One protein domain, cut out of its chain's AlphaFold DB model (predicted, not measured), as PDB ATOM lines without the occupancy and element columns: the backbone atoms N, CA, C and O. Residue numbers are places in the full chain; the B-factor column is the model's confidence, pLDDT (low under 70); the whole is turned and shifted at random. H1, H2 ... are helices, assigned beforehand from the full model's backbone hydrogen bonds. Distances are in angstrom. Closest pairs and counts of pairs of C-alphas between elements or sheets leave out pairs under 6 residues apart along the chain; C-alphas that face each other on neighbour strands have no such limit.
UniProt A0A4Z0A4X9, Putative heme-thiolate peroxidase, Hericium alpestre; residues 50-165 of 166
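AT A GLANCE: This is residues 50 to 165 of the 166 residues of the protein "Putative heme-thiolate peroxidase" of Hericium alpestre (UniProt A0A4Z0A4X9). Two helices lie side by side, H2 and H3, and the longest helix, H5, crosses both of them; these three make the core. A second pair of short helices, H1 and H4, lies side by side on the side of H2 away from H5, and a long stretch without named elements, residues 124 to 143, leads from H4 round to the start of H5. The printed part has 116 residues with five named helices, in the order H1, H2, H3, H4, H5, and no named strand; the class is all helix. It is compact, with a radius of gyration of the C-alphas of 14.2 A, and spans 44 by 30 by 24 A.

HOW THE PARTS SIT: H1, residues 51 to 58, and H2, residues 69 to 80, form a helical hairpin that only just touches, with 3 pairs of C-alphas within 8 A; the closest are those of Leu 57 and Ala 75, 5.9 A apart. Their steep tilt is 39 degrees, opposite ways, and H2 uses residues 72 to 75 alone. H3, residues 89 to 106, forms a second helical hairpin with H2, at a shallow tilt of 33 degrees, only just short of steep; residues 95 to 103 of H3 alone touch H2, and the closest C-alphas, those of Leu 69 and Phe 103, are 6.4 A apart. H4, residues 115 to 123, touches H1 at a shallow tilt of 32 degrees, only just short of steep, opposite ways; the closest C-alphas, those of Leu 58 and Lys 115, are 6.2 A apart. H3 and H4 are close but not clearly touching, and H2 and H4 are apart. Residues 66 to 67 pair with residues 113 to 114, antiparallel. H5, residues 144 to 163, touches H2 with residues 150 to 158 alone, the same way at a steep tilt of 57 degrees; the closest C-alphas, those of Ala 77 and Val 154, are 5.4 A apart. H5 also touches H3, opposite ways at a steep tilt of 64 degrees, with the C-alphas of Ala 100 and Thr 147 closest at 5.3 A. H2 is the hub, touching 3 helices, and the helix packing is part aligned, part crossed. In H1, H2, H3, H4 and H5 every O i to N i+4 pair is within hydrogen-bond range.

IN THESE COORDINATES: H1 begins at C-alpha 51, (182.943, 197.546, 140.055), and is 10.5 A long from first to last C-alpha. H2 is 16.4 A, H3 25.8 A and H4 11.1 A long. H5, 28.8 A long, ends at C-alpha 163, (204.123, 219.238, 149.249).

THE WHOLE: The two C-alphas farthest apart, those of Ser 135 and Lys 165, are 45.4 A apart. The printed part has no cut. The link from H4 to H5, 20 residues, is long; the others are short. Mean pLDDT of the printed part is 93.4, and residues 141 and 165 are under 70.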
ATOM      1  N   ASP A  50     181.319 197.802 144.418       98.12
ATOM      2  CA  ASP A  50     181.436 198.778 143.346       98.12
ATOM      3  C   ASP A  50     182.512 198.319 142.350       98.12
ATOM      4  O   ASP A  50     183.709 198.207 142.646       98.12
ATOM      5  N   SER A  51     182.071 198.044 141.122       97.69
ATOM      6  CA  SER A  51     182.943 197.546 140.055       97.69
ATOM      7  C   SER A  51     184.048 198.530 139.649       97.69
ATOM      8  O   SER A  51     185.117 198.091 139.219       97.69
ATOM      9  N   LYS A  52     183.831 199.844 139.790       98.25
ATOM     10  CA  LYS A  52     184.828 200.874 139.471       98.25
ATOM     11  C   LYS A  52     185.880 200.954 140.567       98.25
ATOM     12  O   LYS A  52     187.057 201.065 140.235       98.25
ATOM     13  N   LEU A  53     185.494 200.843 141.835       98.50
ATOM     14  CA  LEU A  53     186.425 200.782 142.961       98.50
ATOM     15  C   LEU A  53     187.269 199.506 142.908       98.50
ATOM     16  O   LEU A  53     188.491 199.575 143.040       98.50
ATOM     17  N   LEU A  54     186.662 198.357 142.590       98.56
ATOM     18  CA  LEU A  54     187.410 197.121 142.355       98.56
ATOM     19  C   LEU A  54     188.403 197.265 141.187       98.56
ATOM     20  O   LEU A  54     189.564 196.870 141.305       98.56
ATOM     21  N   GLN A  55     187.981 197.854 140.063       98.38
ATOM     22  CA  GLN A  55     188.879 198.154 138.939       98.38
ATOM     23  C   GLN A  55     190.014 199.100 139.357       98.38
ATOM     24  O   GLN A  55     191.169 198.834 139.028       98.38
ATOM     25  N   ALA A  56     189.709 200.160 140.107       98.31
ATOM     26  CA  ALA A  56     190.688 201.130 140.590       98.31
ATOM     27  C   ALA A  56     191.721 200.483 141.521       98.31
ATOM     28  O   ALA A  56     192.912 200.763 141.387       98.31
ATOM     29  N   LEU A  57     191.297 199.570 142.402       98.56
ATOM     30  CA  LEU A  57     192.196 198.763 143.227       98.56
ATOM     31  C   LEU A  57     193.130 197.922 142.346       98.56
ATOM     32  O   LEU A  57     194.346 198.002 142.474       98.56
ATOM     33  N   LEU A  58     192.584 197.170 141.391       98.44
ATOM     34  CA  LEU A  58     193.360 196.307 140.491       98.44
ATOM     35  C   LEU A  58     194.347 197.071 139.591       98.44
ATOM     36  O   LEU A  58     195.333 196.491 139.122       98.44
ATOM     37  N   GLN A  59     194.072 198.347 139.320       98.00
ATOM     38  CA  GLN A  59     194.940 199.246 138.557       98.00
ATOM     39  C   GLN A  59     196.127 199.778 139.373       98.00
ATOM     40  O   GLN A  59     197.061 200.299 138.774       98.00
ATOM     41  N   GLN A  60     196.148 199.601 140.700       97.62
ATOM     42  CA  GLN A  60     197.302 199.979 141.532       97.62
ATOM     43  C   GLN A  60     198.513 199.060 141.350       97.62
ATOM     44  O   GLN A  60     199.612 199.414 141.765       97.62
ATOM     45  N   SER A  61     198.318 197.884 140.748       97.81
ATOM     46  CA  SER A  61     199.383 196.923 140.458       97.81
ATOM     47  C   SER A  61     200.505 197.579 139.653       97.81
ATOM     48  O   SER A  61     200.300 197.991 138.510       97.81
ATOM     49  N   SER A  62     201.690 197.657 140.254       95.75
ATOM     50  CA  SER A  62     202.856 198.306 139.652       95.75
ATOM     51  C   SER A  62     203.449 197.531 138.471       95.75
ATOM     52  O   SER A  62     204.108 198.123 137.618       95.75
ATOM     53  N   ASP A  63     203.181 196.230 138.391       93.88
ATOM     54  CA  ASP A  63     203.724 195.326 137.378       93.88
ATOM     55  C   ASP A  63     202.645 194.617 136.537       93.88
ATOM     56  O   ASP A  63     202.945 193.803 135.662       93.88
ATOM     57  N   GLY A  64     201.373 194.913 136.811       95.06
ATOM     58  CA  GLY A  64     200.211 194.342 136.144       95.06
ATOM     59  C   GLY A  64     199.828 192.921 136.573       95.06
ATOM     60  O   GLY A  64     198.772 192.463 136.127       95.06
ATOM     61  N   ARG A  65     200.609 192.240 137.424       95.75
ATOM     62  CA  ARG A  65     200.387 190.839 137.839       95.75
ATOM     63  C   ARG A  65     199.703 190.743 139.199       95.75
ATOM     64  O   ARG A  65     198.680 190.064 139.339       95.75
ATOM     65  N   GLY A  66     200.246 191.449 140.182       97.62
ATOM     66  CA  GLY A  66     199.812 191.405 141.572       97.62
ATOM     67  C   GLY A  66     199.931 192.765 142.244       97.62
ATOM     68  O   GLY A  66     200.360 193.746 141.639       97.62
ATOM     69  N   LEU A  67     199.480 192.853 143.491       98.62
ATOM     70  CA  LEU A  67     199.627 194.052 144.304       98.62
ATOM     71  C   LEU A  67     200.581 193.764 145.452       98.62
ATOM     72  O   LEU A  67     200.308 192.931 146.320       98.62
ATOM     73  N   THR A  68     201.685 194.499 145.480       98.25
ATOM     74  CA  THR A  68     202.565 194.548 146.649       98.25
ATOM     75  C   THR A  68     201.857 195.242 147.819       98.25
ATOM     76  O   THR A  68     200.844 195.929 147.647       98.25
ATOM     77  N   LEU A  69     202.420 195.149 149.028       97.81
ATOM     78  CA  LEU A  69     201.934 195.944 150.164       97.81
ATOM     79  C   LEU A  69     201.957 197.452 149.856       97.81
ATOM     80  O   LEU A  69     201.068 198.185 150.286       97.81
ATOM     81  N   GLN A  70     202.955 197.910 149.095       98.12
ATOM     82  CA  GLN A  70     203.061 199.307 148.686       98.12
ATOM     83  C   GLN A  70     201.907 199.702 147.757       98.12
ATOM     84  O   GLN A  70     201.329 200.770 147.934       98.12
ATOM     85  N   ASP A  71     201.532 198.845 146.811       98.50
ATOM     86  CA  ASP A  71     200.423 199.115 145.891       98.50
ATOM     87  C   ASP A  71     199.070 199.125 146.615       98.50
ATOM     88  O   ASP A  71     198.259 200.026 146.399       98.50
ATOM     89  N   LEU A  72     198.854 198.207 147.561       98.44
ATOM     90  CA  LEU A  72     197.666 198.237 148.423       98.44
ATOM     91  C   LEU A  72     197.624 199.489 149.317       98.44
ATOM     92  O   LEU A  72     196.558 200.057 149.546       98.44
ATOM     93  N   THR A  73     198.780 199.953 149.797       98.12
ATOM     94  CA  THR A  73     198.881 201.197 150.576       98.12
ATOM     95  C   THR A  73     198.552 202.417 149.712       98.12
ATOM     96  O   THR A  73     197.826 203.299 150.162       98.12
ATOM     97  N   LYS A  74     199.011 202.463 148.452       98.00
ATOM     98  CA  LYS A  74     198.602 203.514 147.503       98.00
ATOM     99  C   LYS A  74     197.091 203.496 147.279       98.00
ATOM    100  O   LYS A  74     196.480 204.559 147.260       98.00
ATOM    101  N   ALA A  75     196.488 202.309 147.168       98.00
ATOM    102  CA  ALA A  75     195.036 202.167 147.071       98.00
ATOM    103  C   ALA A  75     194.327 202.790 148.284       98.00
ATOM    104  O   ALA A  75     193.407 203.586 148.115       98.00
ATOM    105  N   ARG A  76     194.793 202.476 149.501       98.06
ATOM    106  CA  ARG A  76     194.274 203.037 150.759       98.06
ATOM    107  C   ARG A  76     194.384 204.559 150.792       98.06
ATOM    108  O   ARG A  76     193.363 205.222 150.938       98.06
ATOM    109  N   ALA A  77     195.574 205.103 150.540       97.50
ATOM    110  CA  ALA A  77     195.798 206.548 150.508       97.50
ATOM    111  C   ALA A  77     194.927 207.248 149.446       97.50
ATOM    112  O   ALA A  77     194.361 208.308 149.696       97.50
ATOM    113  N   ALA A  78     194.750 206.639 148.268       96.75
ATOM    114  CA  ALA A  78     193.867 207.174 147.232       96.75
ATOM    115  C   ALA A  78     192.393 207.201 147.672       96.75
ATOM    116  O   ALA A  78     191.669 208.141 147.341       96.75
ATOM    117  N   ARG A  79     191.942 206.194 148.431       97.69
ATOM    118  CA  ARG A  79     190.598 206.179 149.019       97.69
ATOM    119  C   ARG A  79     190.469 207.224 150.132       97.69
ATOM    120  O   ARG A  79     189.492 207.969 150.117       97.69
ATOM    121  N   ASP A  80     191.464 207.375 151.002       96.44
ATOM    122  CA  ASP A  80     191.469 208.403 152.059       96.44
ATOM    123  C   ASP A  80     191.410 209.819 151.476       96.44
ATOM    124  O   ASP A  80     190.621 210.650 151.920       96.44
ATOM    125  N   ALA A  81     192.158 210.074 150.400       95.25
ATOM    126  CA  ALA A  81     192.150 211.353 149.694       95.25
ATOM    127  C   ALA A  81     190.799 211.701 149.035       95.25
ATOM    128  O   ALA A  81     190.583 212.856 148.665       95.25
ATOM    129  N   SER A  82     189.897 210.726 148.864       95.00
ATOM    130  CA  SER A  82     188.546 210.960 148.335       95.00
ATOM    131  C   SER A  82     187.548 211.425 149.401       95.00
ATOM    132  O   SER A  82     186.483 211.945 149.058       95.00
ATOM    133  N   LEU A  83     187.896 211.288 150.683       94.25
ATOM    134  CA  LEU A  83     187.034 211.680 151.786       94.25
ATOM    135  C   LEU A  83     186.930 213.200 151.900       94.25
ATOM    136  O   LEU A  83     187.916 213.936 151.851       94.25
ATOM    137  N   LYS A  84     185.715 213.681 152.174       91.81
ATOM    138  CA  LYS A  84     185.484 215.091 152.535       91.81
ATOM    139  C   LYS A  84     186.074 215.441 153.899       91.81
ATOM    140  O   LYS A  84     186.441 216.589 154.137       91.81
ATOM    141  N   LYS A  85     186.115 214.463 154.803       91.25
ATOM    142  CA  LYS A  85     186.653 214.577 156.155       91.25
ATOM    143  C   LYS A  85     187.479 213.323 156.451       91.25
ATOM    144  O   LYS A  85     186.972 212.235 156.203       91.25
ATOM    145  N   PRO A  86     188.693 213.452 157.009       93.94
ATOM    146  CA  PRO A  86     189.481 212.291 157.406       93.94
ATOM    147  C   PRO A  86     188.718 211.382 158.375       93.94
ATOM    148  O   PRO A  86     187.964 211.878 159.222       93.94
ATOM    149  N   LEU A  87     188.967 210.075 158.277       94.19
ATOM    150  CA  LEU A  87     188.516 209.106 159.273       94.19
ATOM    151  C   LEU A  87     189.077 209.469 160.654       94.19
ATOM    152  O   LEU A  87     190.166 210.037 160.784       94.19
ATOM    153  N   ASP A  88     188.332 209.135 161.706       94.94
ATOM    154  CA  ASP A  88     188.898 209.159 163.052       94.94
ATOM    155  C   ASP A  88     189.912 208.018 163.242       94.94
ATOM    156  O   ASP A  88     189.995 207.085 162.445       94.94
ATOM    157  N   GLY A  89     190.693 208.076 164.322       92.50
ATOM    158  CA  GLY A  89     191.761 207.103 164.556       92.50
ATOM    159  C   GLY A  89     191.289 205.654 164.742       92.50
ATOM    160  O   GLY A  89     192.091 204.741 164.568       92.50
ATOM    161  N   PHE A  90     190.022 205.421 165.101       91.94
ATOM    162  CA  PHE A  90     189.479 204.071 165.223       91.94
ATOM    163  C   PHE A  90     189.154 203.493 163.843       91.94
ATOM    164  O   PHE A  90     189.619 202.398 163.521       91.94
ATOM    165  N   HIS A  91     188.434 204.243 163.010       94.44
ATOM    166  CA  HIS A  91     188.103 203.818 161.650       94.44
ATOM    167  C   HIS A  91     189.345 203.769 160.745       94.44
ATOM    168  O   HIS A  91     189.488 202.838 159.960       94.44
ATOM    169  N   ASP A  92     190.305 204.679 160.929       94.44
ATOM    170  CA  ASP A  92     191.604 204.638 160.242       94.44
ATOM    171  C   ASP A  92     192.377 203.344 160.570       94.44
ATOM    172  O   ASP A  92     192.914 202.671 159.686       94.44
ATOM    173  N   ALA A  93     192.362 202.916 161.838       92.25
ATOM    174  CA  ALA A  93     192.982 201.657 162.246       92.25
ATOM    175  C   ALA A  93     192.281 200.422 161.649       92.25
ATOM    176  O   ALA A  93     192.957 199.441 161.325       92.25
ATOM    177  N   ILE A  94     190.951 200.458 161.485       92.94
ATOM    178  CA  ILE A  94     190.200 199.406 160.780       92.94
ATOM    179  C   ILE A  94     190.616 199.378 159.309       92.94
ATOM    180  O   ILE A  94     191.099 198.345 158.845       92.94
ATOM    181  N   ALA A  95     190.548 200.516 158.618       95.50
ATOM    182  CA  ALA A  95     190.863 200.647 157.198       95.50
ATOM    183  C   ALA A  95     192.283 200.151 156.857       95.50
ATOM    184  O   ALA A  95     192.499 199.410 155.894       95.50
ATOM    185  N   GLN A  96     193.275 200.525 157.667       95.19
ATOM    186  CA  GLN A  96     194.663 200.065 157.520       95.19
ATOM    187  C   GLN A  96     194.815 198.581 157.884       95.19
ATOM    188  O   GLN A  96     195.620 197.849 157.296       95.19
ATOM    189  N   GLY A  97     194.040 198.127 158.867       94.00
ATOM    190  CA  GLY A  97     193.941 196.737 159.276       94.00
ATOM    191  C   GLY A  97     193.445 195.821 158.159       94.00
ATOM    192  O   GLY A  97     194.050 194.779 157.916       94.00
ATOM    193  N   GLU A  98     192.397 196.219 157.443       95.69
ATOM    194  CA  GLU A  98     191.827 195.475 156.315       95.69
ATOM    195  C   GLU A  98     192.822 195.303 155.161       95.69
ATOM    196  O   GLU A  98     192.933 194.213 154.587       95.69
ATOM    197  N   VAL A  99     193.618 196.337 154.873       97.44
ATOM    198  CA  VAL A  99     194.721 196.264 153.901       97.44
ATOM    199  C   VAL A  99     195.763 195.235 154.334       97.44
ATOM    200  O   VAL A  99     196.153 194.367 153.549       97.44
ATOM    201  N   ALA A 100     196.196 195.298 155.595       95.75
ATOM    202  CA  ALA A 100     197.173 194.360 156.137       95.75
ATOM    203  C   ALA A 100     196.641 192.919 156.139       95.75
ATOM    204  O   ALA A 100     197.375 192.000 155.784       95.75
ATOM    205  N   LEU A 101     195.371 192.709 156.495       95.25
ATOM    206  CA  LEU A 101     194.731 191.395 156.450       95.25
ATOM    207  C   LEU A 101     194.682 190.844 155.028       95.25
ATOM    208  O   LEU A 101     195.072 189.699 154.820       95.25
ATOM    209  N   THR A 102     194.269 191.664 154.060       96.50
ATOM    210  CA  THR A 102     194.232 191.287 152.640       96.50
ATOM    211  C   THR A 102     195.611 190.842 152.165       96.50
ATOM    212  O   THR A 102     195.756 189.758 151.598       96.50
ATOM    213  N   PHE A 103     196.641 191.641 152.457       96.88
ATOM    214  CA  PHE A 103     198.017 191.319 152.098       96.88
ATOM    215  C   PHE A 103     198.490 190.016 152.746       96.88
ATOM    216  O   PHE A 103     198.984 189.117 152.076       96.88
ATOM    217  N   GLU A 104     198.332 189.882 154.059       95.31
ATOM    218  CA  GLU A 104     198.855 188.731 154.790       95.31
ATOM    219  C   GLU A 104     198.120 187.424 154.468       95.31
ATOM    220  O   GLU A 104     198.731 186.357 154.570       95.31
ATOM    221  N   LEU A 105     196.839 187.499 154.096       95.31
ATOM    222  CA  LEU A 105     195.994 186.340 153.803       95.31
ATOM    223  C   LEU A 105     196.185 185.794 152.383       95.31
ATOM    224  O   LEU A 105     196.059 184.582 152.190       95.31
ATOM    225  N   PHE A 106     196.470 186.670 151.415       96.69
ATOM    226  CA  PHE A 106     196.449 186.322 149.991       96.69
ATOM    227  C   PHE A 106     197.758 186.557 149.245       96.69
ATOM    228  O   PHE A 106     197.817 186.245 148.056       96.69
ATOM    229  N   LYS A 107     198.802 187.088 149.896       95.50
ATOM    230  CA  LYS A 107     200.103 187.208 149.234       95.50
ATOM    231  C   LYS A 107     200.667 185.835 148.873       95.50
ATOM    232  O   LYS A 107     200.595 184.891 149.662       95.50
ATOM    233  N   ASP A 108     201.263 185.755 147.698       94.06
ATOM    234  CA  ASP A 108     201.990 184.591 147.220       94.06
ATOM    235  C   ASP A 108     203.438 184.559 147.749       94.06
ATOM    236  O   ASP A 108     203.855 185.355 148.600       94.06
ATOM    237  N   ALA A 109     204.227 183.606 147.248       91.88
ATOM    238  CA  ALA A 109     205.631 183.451 147.619       91.88
ATOM    239  C   ALA A 109     206.520 184.614 147.137       91.88
ATOM    240  O   ALA A 109     207.627 184.785 147.647       91.88
ATOM    241  N   GLN A 110     206.047 185.404 146.172       92.19
ATOM    242  CA  GLN A 110     206.720 186.584 145.639       92.19
ATOM    243  C   GLN A 110     206.413 187.833 146.482       92.19
ATOM    244  O   GLN A 110     207.072 188.857 146.322       92.19
ATOM    245  N   GLY A 111     205.483 187.736 147.439       94.81
ATOM    246  CA  GLY A 111     205.111 188.845 148.311       94.81
ATOM    247  C   GLY A 111     204.123 189.809 147.659       94.81
ATOM    248  O   GLY A 111     204.065 190.974 148.056       94.81
ATOM    249  N   GLU A 112     203.343 189.331 146.692       97.25
ATOM    250  CA  GLU A 112     202.293 190.075 146.001       97.25
ATOM    251  C   GLU A 112     200.948 189.381 146.209       97.25
ATOM    252  O   GLU A 112     200.879 188.160 146.269       97.25
ATOM    253  N   VAL A 113     199.858 190.140 146.307       98.19
ATOM    254  CA  VAL A 113     198.506 189.577 146.212       98.19
ATOM    255  C   VAL A 113     198.142 189.478 144.730       98.19
ATOM    256  O   VAL A 113     198.011 190.528 144.091       98.19
ATOM    257  N   PRO A 114     197.954 188.277 144.153       98.12
ATOM    258  CA  PRO A 114     197.608 188.151 142.743       98.12
ATOM    259  C   PRO A 114     196.320 188.909 142.418       98.12
ATOM    260  O   PRO A 114     195.347 188.861 143.175       98.12
ATOM    261  N   LYS A 115     196.265 189.579 141.265       98.06
ATOM    262  CA  LYS A 115     195.059 190.324 140.862       98.06
ATOM    263  C   LYS A 115     193.824 189.438 140.772       98.06
ATOM    264  O   LYS A 115     192.731 189.886 141.104       98.06
ATOM    265  N   GLU A 116     194.003 188.190 140.358       98.06
ATOM    266  CA  GLU A 116     192.908 187.226 140.320       98.06
ATOM    267  C   GLU A 116     192.383 186.912 141.725       98.06
ATOM    268  O   GLU A 116     191.176 186.917 141.941       98.06
ATOM    269  N   ALA A 117     193.267 186.794 142.722       98.19
ATOM    270  CA  ALA A 117     192.849 186.632 144.110       98.19
ATOM    271  C   ALA A 117     192.022 187.830 144.606       98.19
ATOM    272  O   ALA A 117     191.022 187.633 145.289       98.19
ATOM    273  N   ILE A 118     192.374 189.062 144.215       98.19
ATOM    274  CA  ILE A 118     191.570 190.258 144.529       98.19
ATOM    275  C   ILE A 118     190.194 190.200 143.853       98.19
ATOM    276  O   ILE A 118     189.193 190.495 144.505       98.19
ATOM    277  N   ARG A 119     190.120 189.811 142.570       98.31
ATOM    278  CA  ARG A 119     188.840 189.677 141.846       98.31
ATOM    279  C   ARG A 119     187.920 188.667 142.517       98.31
ATOM    280  O   ARG A 119     186.754 188.970 142.746       98.31
ATOM    281  N   GLN A 120     188.456 187.507 142.864       98.31
ATOM    282  CA  GLN A 120     187.687 186.422 143.454       98.31
ATOM    283  C   GLN A 120     187.258 186.752 144.885       98.31
ATOM    284  O   GLN A 120     186.093 186.583 145.238       98.31
ATOM    285  N   TRP A 121     188.172 187.301 145.687       97.81
ATOM    286  CA  TRP A 121     187.883 187.645 147.074       97.81
ATOM    287  C   TRP A 121     186.893 188.801 147.204       97.81
ATOM    288  O   TRP A 121     185.872 188.657 147.869       97.81
ATOM    289  N   PHE A 122     187.166 189.941 146.565       97.62
ATOM    290  CA  PHE A 122     186.301 191.113 146.694       97.62
ATOM    291  C   PHE A 122     185.111 191.065 145.740       97.62
ATOM    292  O   PHE A 122     184.001 191.359 146.157       97.62
ATOM    293  N   GLY A 123     185.325 190.712 144.470       97.25
ATOM    294  CA  GLY A 123     184.287 190.769 143.436       97.25
ATOM    295  C   GLY A 123     183.309 189.601 143.479       97.25
ATOM    296  O   GLY A 123     182.104 189.806 143.385       97.25
ATOM    297  N   GLU A 124     183.822 188.382 143.633       97.56
ATOM    298  CA  GLU A 124     183.002 187.161 143.635       97.56
ATOM    299  C   GLU A 124     182.653 186.675 145.048       97.56
ATOM    300  O   GLU A 124     181.883 185.727 145.192       97.56
ATOM    301  N   GLN A 125     183.210 187.313 146.085       94.50
ATOM    302  CA  GLN A 125     183.026 186.944 147.492       94.50
ATOM    303  C   GLN A 125     183.340 185.463 147.770       94.50
ATOM    304  O   GLN A 125     182.667 184.797 148.559       94.50
ATOM    305  N   LYS A 126     184.386 184.938 147.120       96.19
ATOM    306  CA  LYS A 126     184.841 183.549 147.261       96.19
ATOM    307  C   LYS A 126     186.327 183.482 147.606       96.19
ATOM    308  O   LYS A 126     187.090 184.406 147.333       96.19
ATOM    309  N   PHE A 127     186.764 182.359 148.171       96.31
ATOM    310  CA  PHE A 127     188.199 182.116 148.316       96.31
ATOM    311  C   PHE A 127     188.875 182.019 146.942       96.31
ATOM    312  O   PHE A 127     188.291 181.412 146.041       96.31
ATOM    313  N   PRO A 128     190.094 182.568 146.783       97.44
ATOM    314  CA  PRO A 128     190.828 182.442 145.536       97.44
ATOM    315  C   PRO A 128     191.109 180.988 145.154       97.44
ATOM    316  O   PRO A 128     191.332 180.136 146.021       97.44
ATOM    317  N   ASP A 129     191.160 180.711 143.857       96.50
ATOM    318  CA  ASP A 129     191.478 179.378 143.357       96.50
ATOM    319  C   ASP A 129     192.888 178.956 143.792       96.50
ATOM    320  O   ASP A 129     193.854 179.716 143.708       96.50
ATOM    321  N   GLY A 130     193.011 177.726 144.295       93.69
ATOM    322  CA  GLY A 130     194.274 177.203 144.823       93.69
ATOM    323  C   GLY A 130     194.706 177.804 146.165       93.69
ATOM    324  O   GLY A 130     195.778 177.454 146.660       93.69
ATOM    325  N   TRP A 131     193.894 178.669 146.786       95.00
ATOM    326  CA  TRP A 131     194.201 179.205 148.107       95.00
ATOM    327  C   TRP A 131     194.245 178.097 149.161       95.00
ATOM    328  O   TRP A 131     193.336 177.274 149.289       95.00
ATOM    329  N   THR A 132     195.298 178.120 149.973       92.06
ATOM    330  CA  THR A 132     195.444 177.246 151.135       92.06
ATOM    331  C   THR A 132     195.500 178.075 152.401       92.06
ATOM    332  O   THR A 132     196.199 179.089 152.457       92.06
ATOM    333  N   ARG A 133     194.826 177.600 153.450       90.69
ATOM    334  CA  ARG A 133     194.835 178.252 154.759       90.69
ATOM    335  C   ARG A 133     196.275 178.487 155.251       90.69
ATOM    336  O   ARG A 133     197.039 177.524 155.340       90.69
ATOM    337  N   PRO A 134     196.625 179.717 155.664       89.25
ATOM    338  CA  PRO A 134     197.909 180.000 156.291       89.25
ATOM    339  C   PRO A 134     198.150 179.143 157.540       89.25
ATOM    340  O   PRO A 134     197.252 178.952 158.362       89.25
ATOM    341  N   SER A 135     199.382 178.661 157.707       86.88
ATOM    342  CA  SER A 135     199.795 177.846 158.861       86.88
ATOM    343  C   SER A 135     199.876 178.641 160.168       86.88
ATOM    344  O   SER A 135     199.760 178.074 161.252       86.88
ATOM    345  N   ARG A 136     200.048 179.963 160.072       87.19
ATOM    346  CA  ARG A 136     199.984 180.892 161.203       87.19
ATOM    347  C   ARG A 136     198.600 181.520 161.311       87.19
ATOM    348  O   ARG A 136     197.928 181.752 160.308       87.19
ATOM    349  N   THR A 137     198.210 181.884 162.525       87.31
ATOM    350  CA  THR A 137     197.014 182.701 162.744       87.31
ATOM    351  C   THR A 137     197.207 184.077 162.109       87.31
ATOM    352  O   THR A 137     198.245 184.706 162.308       87.31
ATOM    353  N   ILE A 138     196.192 184.548 161.383       85.75
ATOM    354  CA  ILE A 138     196.119 185.893 160.795       85.75
ATOM    355  C   ILE A 138     194.890 186.605 161.368       85.75
ATOM    356  O   ILE A 138     193.814 186.020 161.456       85.75
ATOM    357  N   GLY A 139     195.066 187.839 161.829       78.56
ATOM    358  CA  GLY A 139     194.053 188.688 162.448       78.56
ATOM    359  C   GLY A 139     194.659 190.044 162.824       78.56
ATOM    360  O   GLY A 139     195.872 190.138 162.976       78.56
ATOM    361  N   LEU A 140     193.835 191.077 163.035       70.12
ATOM    362  CA  LEU A 140     194.314 192.464 163.229       70.12
ATOM    363  C   LEU A 140     195.445 192.612 164.269       70.12
ATOM    364  O   LEU A 140     196.364 193.410 164.102       70.12
ATOM    365  N   TRP A 141     195.408 191.803 165.328       67.12
ATOM    366  CA  TRP A 141     196.382 191.838 166.423       67.12
ATOM    367  C   TRP A 141     197.697 191.102 166.146       67.12
ATOM    368  O   TRP A 141     198.688 191.358 166.816       67.12
ATOM    369  N   ASN A 142     197.730 190.161 165.201       72.25
ATOM    370  CA  ASN A 142     198.971 189.477 164.814       72.25
ATOM    371  C   ASN A 142     199.530 190.000 163.479       72.25
ATOM    372  O   ASN A 142     200.669 189.694 163.132       72.25
ATOM    373  N   THR A 143     198.768 190.840 162.769       81.56
ATOM    374  CA  THR A 143     199.223 191.620 161.613       81.56
ATOM    375  C   THR A 143     199.702 193.021 161.995       81.56
ATOM    376  O   THR A 143     199.961 193.830 161.111       81.56
ATOM    377  N   THR A 144     199.862 193.324 163.290       80.88
ATOM    378  CA  THR A 144     200.140 194.682 163.792       80.88
ATOM    379  C   THR A 144     201.371 195.332 163.165       80.88
ATOM    380  O   THR A 144     201.321 196.514 162.845       80.88
ATOM    381  N   MET A 145     202.453 194.583 162.912       86.31
ATOM    382  CA  MET A 145     203.624 195.137 162.214       86.31
ATOM    383  C   MET A 145     203.288 195.565 160.780       86.31
ATOM    384  O   MET A 145     203.736 196.613 160.326       86.31
ATOM    385  N   THR A 146     202.493 194.771 160.062       90.19
ATOM    386  CA  THR A 146     202.050 195.096 158.701       90.19
ATOM    387  C   THR A 146     201.092 196.285 158.724       90.19
ATOM    388  O   THR A 146     201.272 197.212 157.944       90.19
ATOM    389  N   THR A 147     200.159 196.340 159.677       89.69
ATOM    390  CA  THR A 147     199.271 197.498 159.872       89.69
ATOM    391  C   THR A 147     200.056 198.777 160.178       89.69
ATOM    392  O   THR A 147     199.791 199.808 159.574       89.69
ATOM    393  N   GLN A 148     201.080 198.723 161.038       89.81
ATOM    394  CA  GLN A 148     201.950 199.874 161.324       89.81
ATOM    395  C   GLN A 148     202.732 200.348 160.093       89.81
ATOM    396  O   GLN A 148     202.911 201.555 159.910       89.81
ATOM    397  N   LYS A 149     203.178 199.416 159.238       93.00
ATOM    398  CA  LYS A 149     203.809 199.752 157.954       93.00
ATOM    399  C   LYS A 149     202.827 200.481 157.043       93.00
ATOM    400  O   LYS A 149     203.165 201.556 156.568       93.00
ATOM    401  N   VAL A 150     201.608 199.955 156.880       94.12
ATOM    402  CA  VAL A 150     200.545 200.618 156.101       94.12
ATOM    403  C   VAL A 150     200.287 202.025 156.647       94.12
ATOM    404  O   VAL A 150     200.374 202.989 155.897       94.12
ATOM    405  N   ALA A 151     200.069 202.162 157.958       93.00
ATOM    406  CA  ALA A 151     199.805 203.444 158.615       93.00
ATOM    407  C   ALA A 151     200.915 204.480 158.381       93.00
ATOM    408  O   ALA A 151     200.654 205.657 158.137       93.00
ATOM    409  N   THR A 152     202.174 204.048 158.481       94.69
ATOM    410  CA  THR A 152     203.336 204.919 158.254       94.69
ATOM    411  C   THR A 152     203.409 205.347 156.794       94.69
ATOM    412  O   THR A 152     203.534 206.537 156.516       94.69
ATOM    413  N   SER A 153     203.261 204.400 155.869       94.75
ATOM    414  CA  SER A 153     203.366 204.673 154.439       94.75
ATOM    415  C   SER A 153     202.209 205.522 153.900       94.75
ATOM    416  O   SER A 153     202.457 206.385 153.063       94.75
ATOM    417  N   VAL A 154     200.975 205.367 154.402       93.81
ATOM    418  CA  VAL A 154     199.861 206.283 154.068       93.81
ATOM    419  C   VAL A 154     200.214 207.714 154.483       93.81
ATOM    420  O   VAL A 154     200.177 208.623 153.659       93.81
ATOM    421  N   LYS A 155     200.686 207.913 155.722       92.94
ATOM    422  CA  LYS A 155     201.088 209.242 156.220       92.94
ATOM    423  C   LYS A 155     202.230 209.872 155.422       92.94
ATOM    424  O   LYS A 155     202.316 211.097 155.340       92.94
ATOM    425  N   GLU A 156     203.155 209.070 154.905       93.56
ATOM    426  CA  GLU A 156     204.238 209.547 154.038       93.56
ATOM    427  C   GLU A 156     203.698 210.011 152.682       93.56
ATOM    428  O   GLU A 156     204.006 211.129 152.264       93.56
ATOM    429  N   LEU A 157     202.832 209.211 152.052       92.88
ATOM    430  CA  LEU A 157     202.177 209.556 150.788       92.88
ATOM    431  C   LEU A 157     201.339 210.836 150.906       92.88
ATOM    432  O   LEU A 157     201.415 211.696 150.028       92.88
ATOM    433  N   ASP A 158     200.613 211.008 152.011       89.50
ATOM    434  CA  ASP A 158     199.830 212.219 152.268       89.50
ATOM    435  C   ASP A 158     200.724 213.461 152.347       89.50
ATOM    436  O   ASP A 158     200.457 214.477 151.701       89.50
ATOM    437  N   LYS A 159     201.839 213.378 153.086       90.31
ATOM    438  CA  LYS A 159     202.810 214.480 153.192       90.31
ATOM    439  C   LYS A 159     203.421 214.836 151.839       90.31
ATOM    440  O   LYS A 159     203.624 216.016 151.555       90.31
ATOM    441  N   GLU A 160     203.753 213.843 151.020       88.50
ATOM    442  CA  GLU A 160     204.274 214.066 149.669       88.50
ATOM    443  C   GLU A 160     203.235 214.714 148.750       88.50
ATOM    444  O   GLU A 160     203.575 215.613 147.977       88.50
ATOM    445  N   ALA A 161     201.972 214.297 148.848       86.38
ATOM    446  CA  ALA A 161     200.876 214.876 148.082       86.38
ATOM    447  C   ALA A 161     200.599 216.335 148.480       86.38
ATOM    448  O   ALA A 161     200.346 217.155 147.598       86.38
ATOM    449  N   SER A 162     200.691 216.679 149.770       84.31
ATOM    450  CA  SER A 162     200.579 218.066 150.242       84.31
ATOM    451  C   SER A 162     201.707 218.945 149.702       84.31
ATOM    452  O   SER A 162     201.427 220.001 149.150       84.31
ATOM    453  N   LYS A 163     202.963 218.479 149.754       84.31
ATOM    454  CA  LYS A 163     204.123 219.238 149.249       84.31
ATOM    455  C   LYS A 163     204.084 219.526 147.748       84.31
ATOM    456  O   LYS A 163     204.717 220.468 147.306       84.31
ATOM    457  N   LYS A 164     203.411 218.688 146.952       74.69
ATOM    458  CA  LYS A 164     203.269 218.886 145.496       74.69
ATOM    459  C   LYS A 164     202.186 219.906 145.123       74.69
ATOM    460  O   LYS A 164     202.067 220.231 143.944       74.69
ATOM    461  N   LYS A 165     201.356 220.332 146.082       68.19
ATOM    462  CA  LYS A 165     200.298 221.334 145.879       68.19
ATOM    463  C   LYS A 165     200.745 222.760 146.230       68.19
ATOM    464  O   LYS A 165     200.014 223.685 145.880       68.19
TER     465      LYS A 165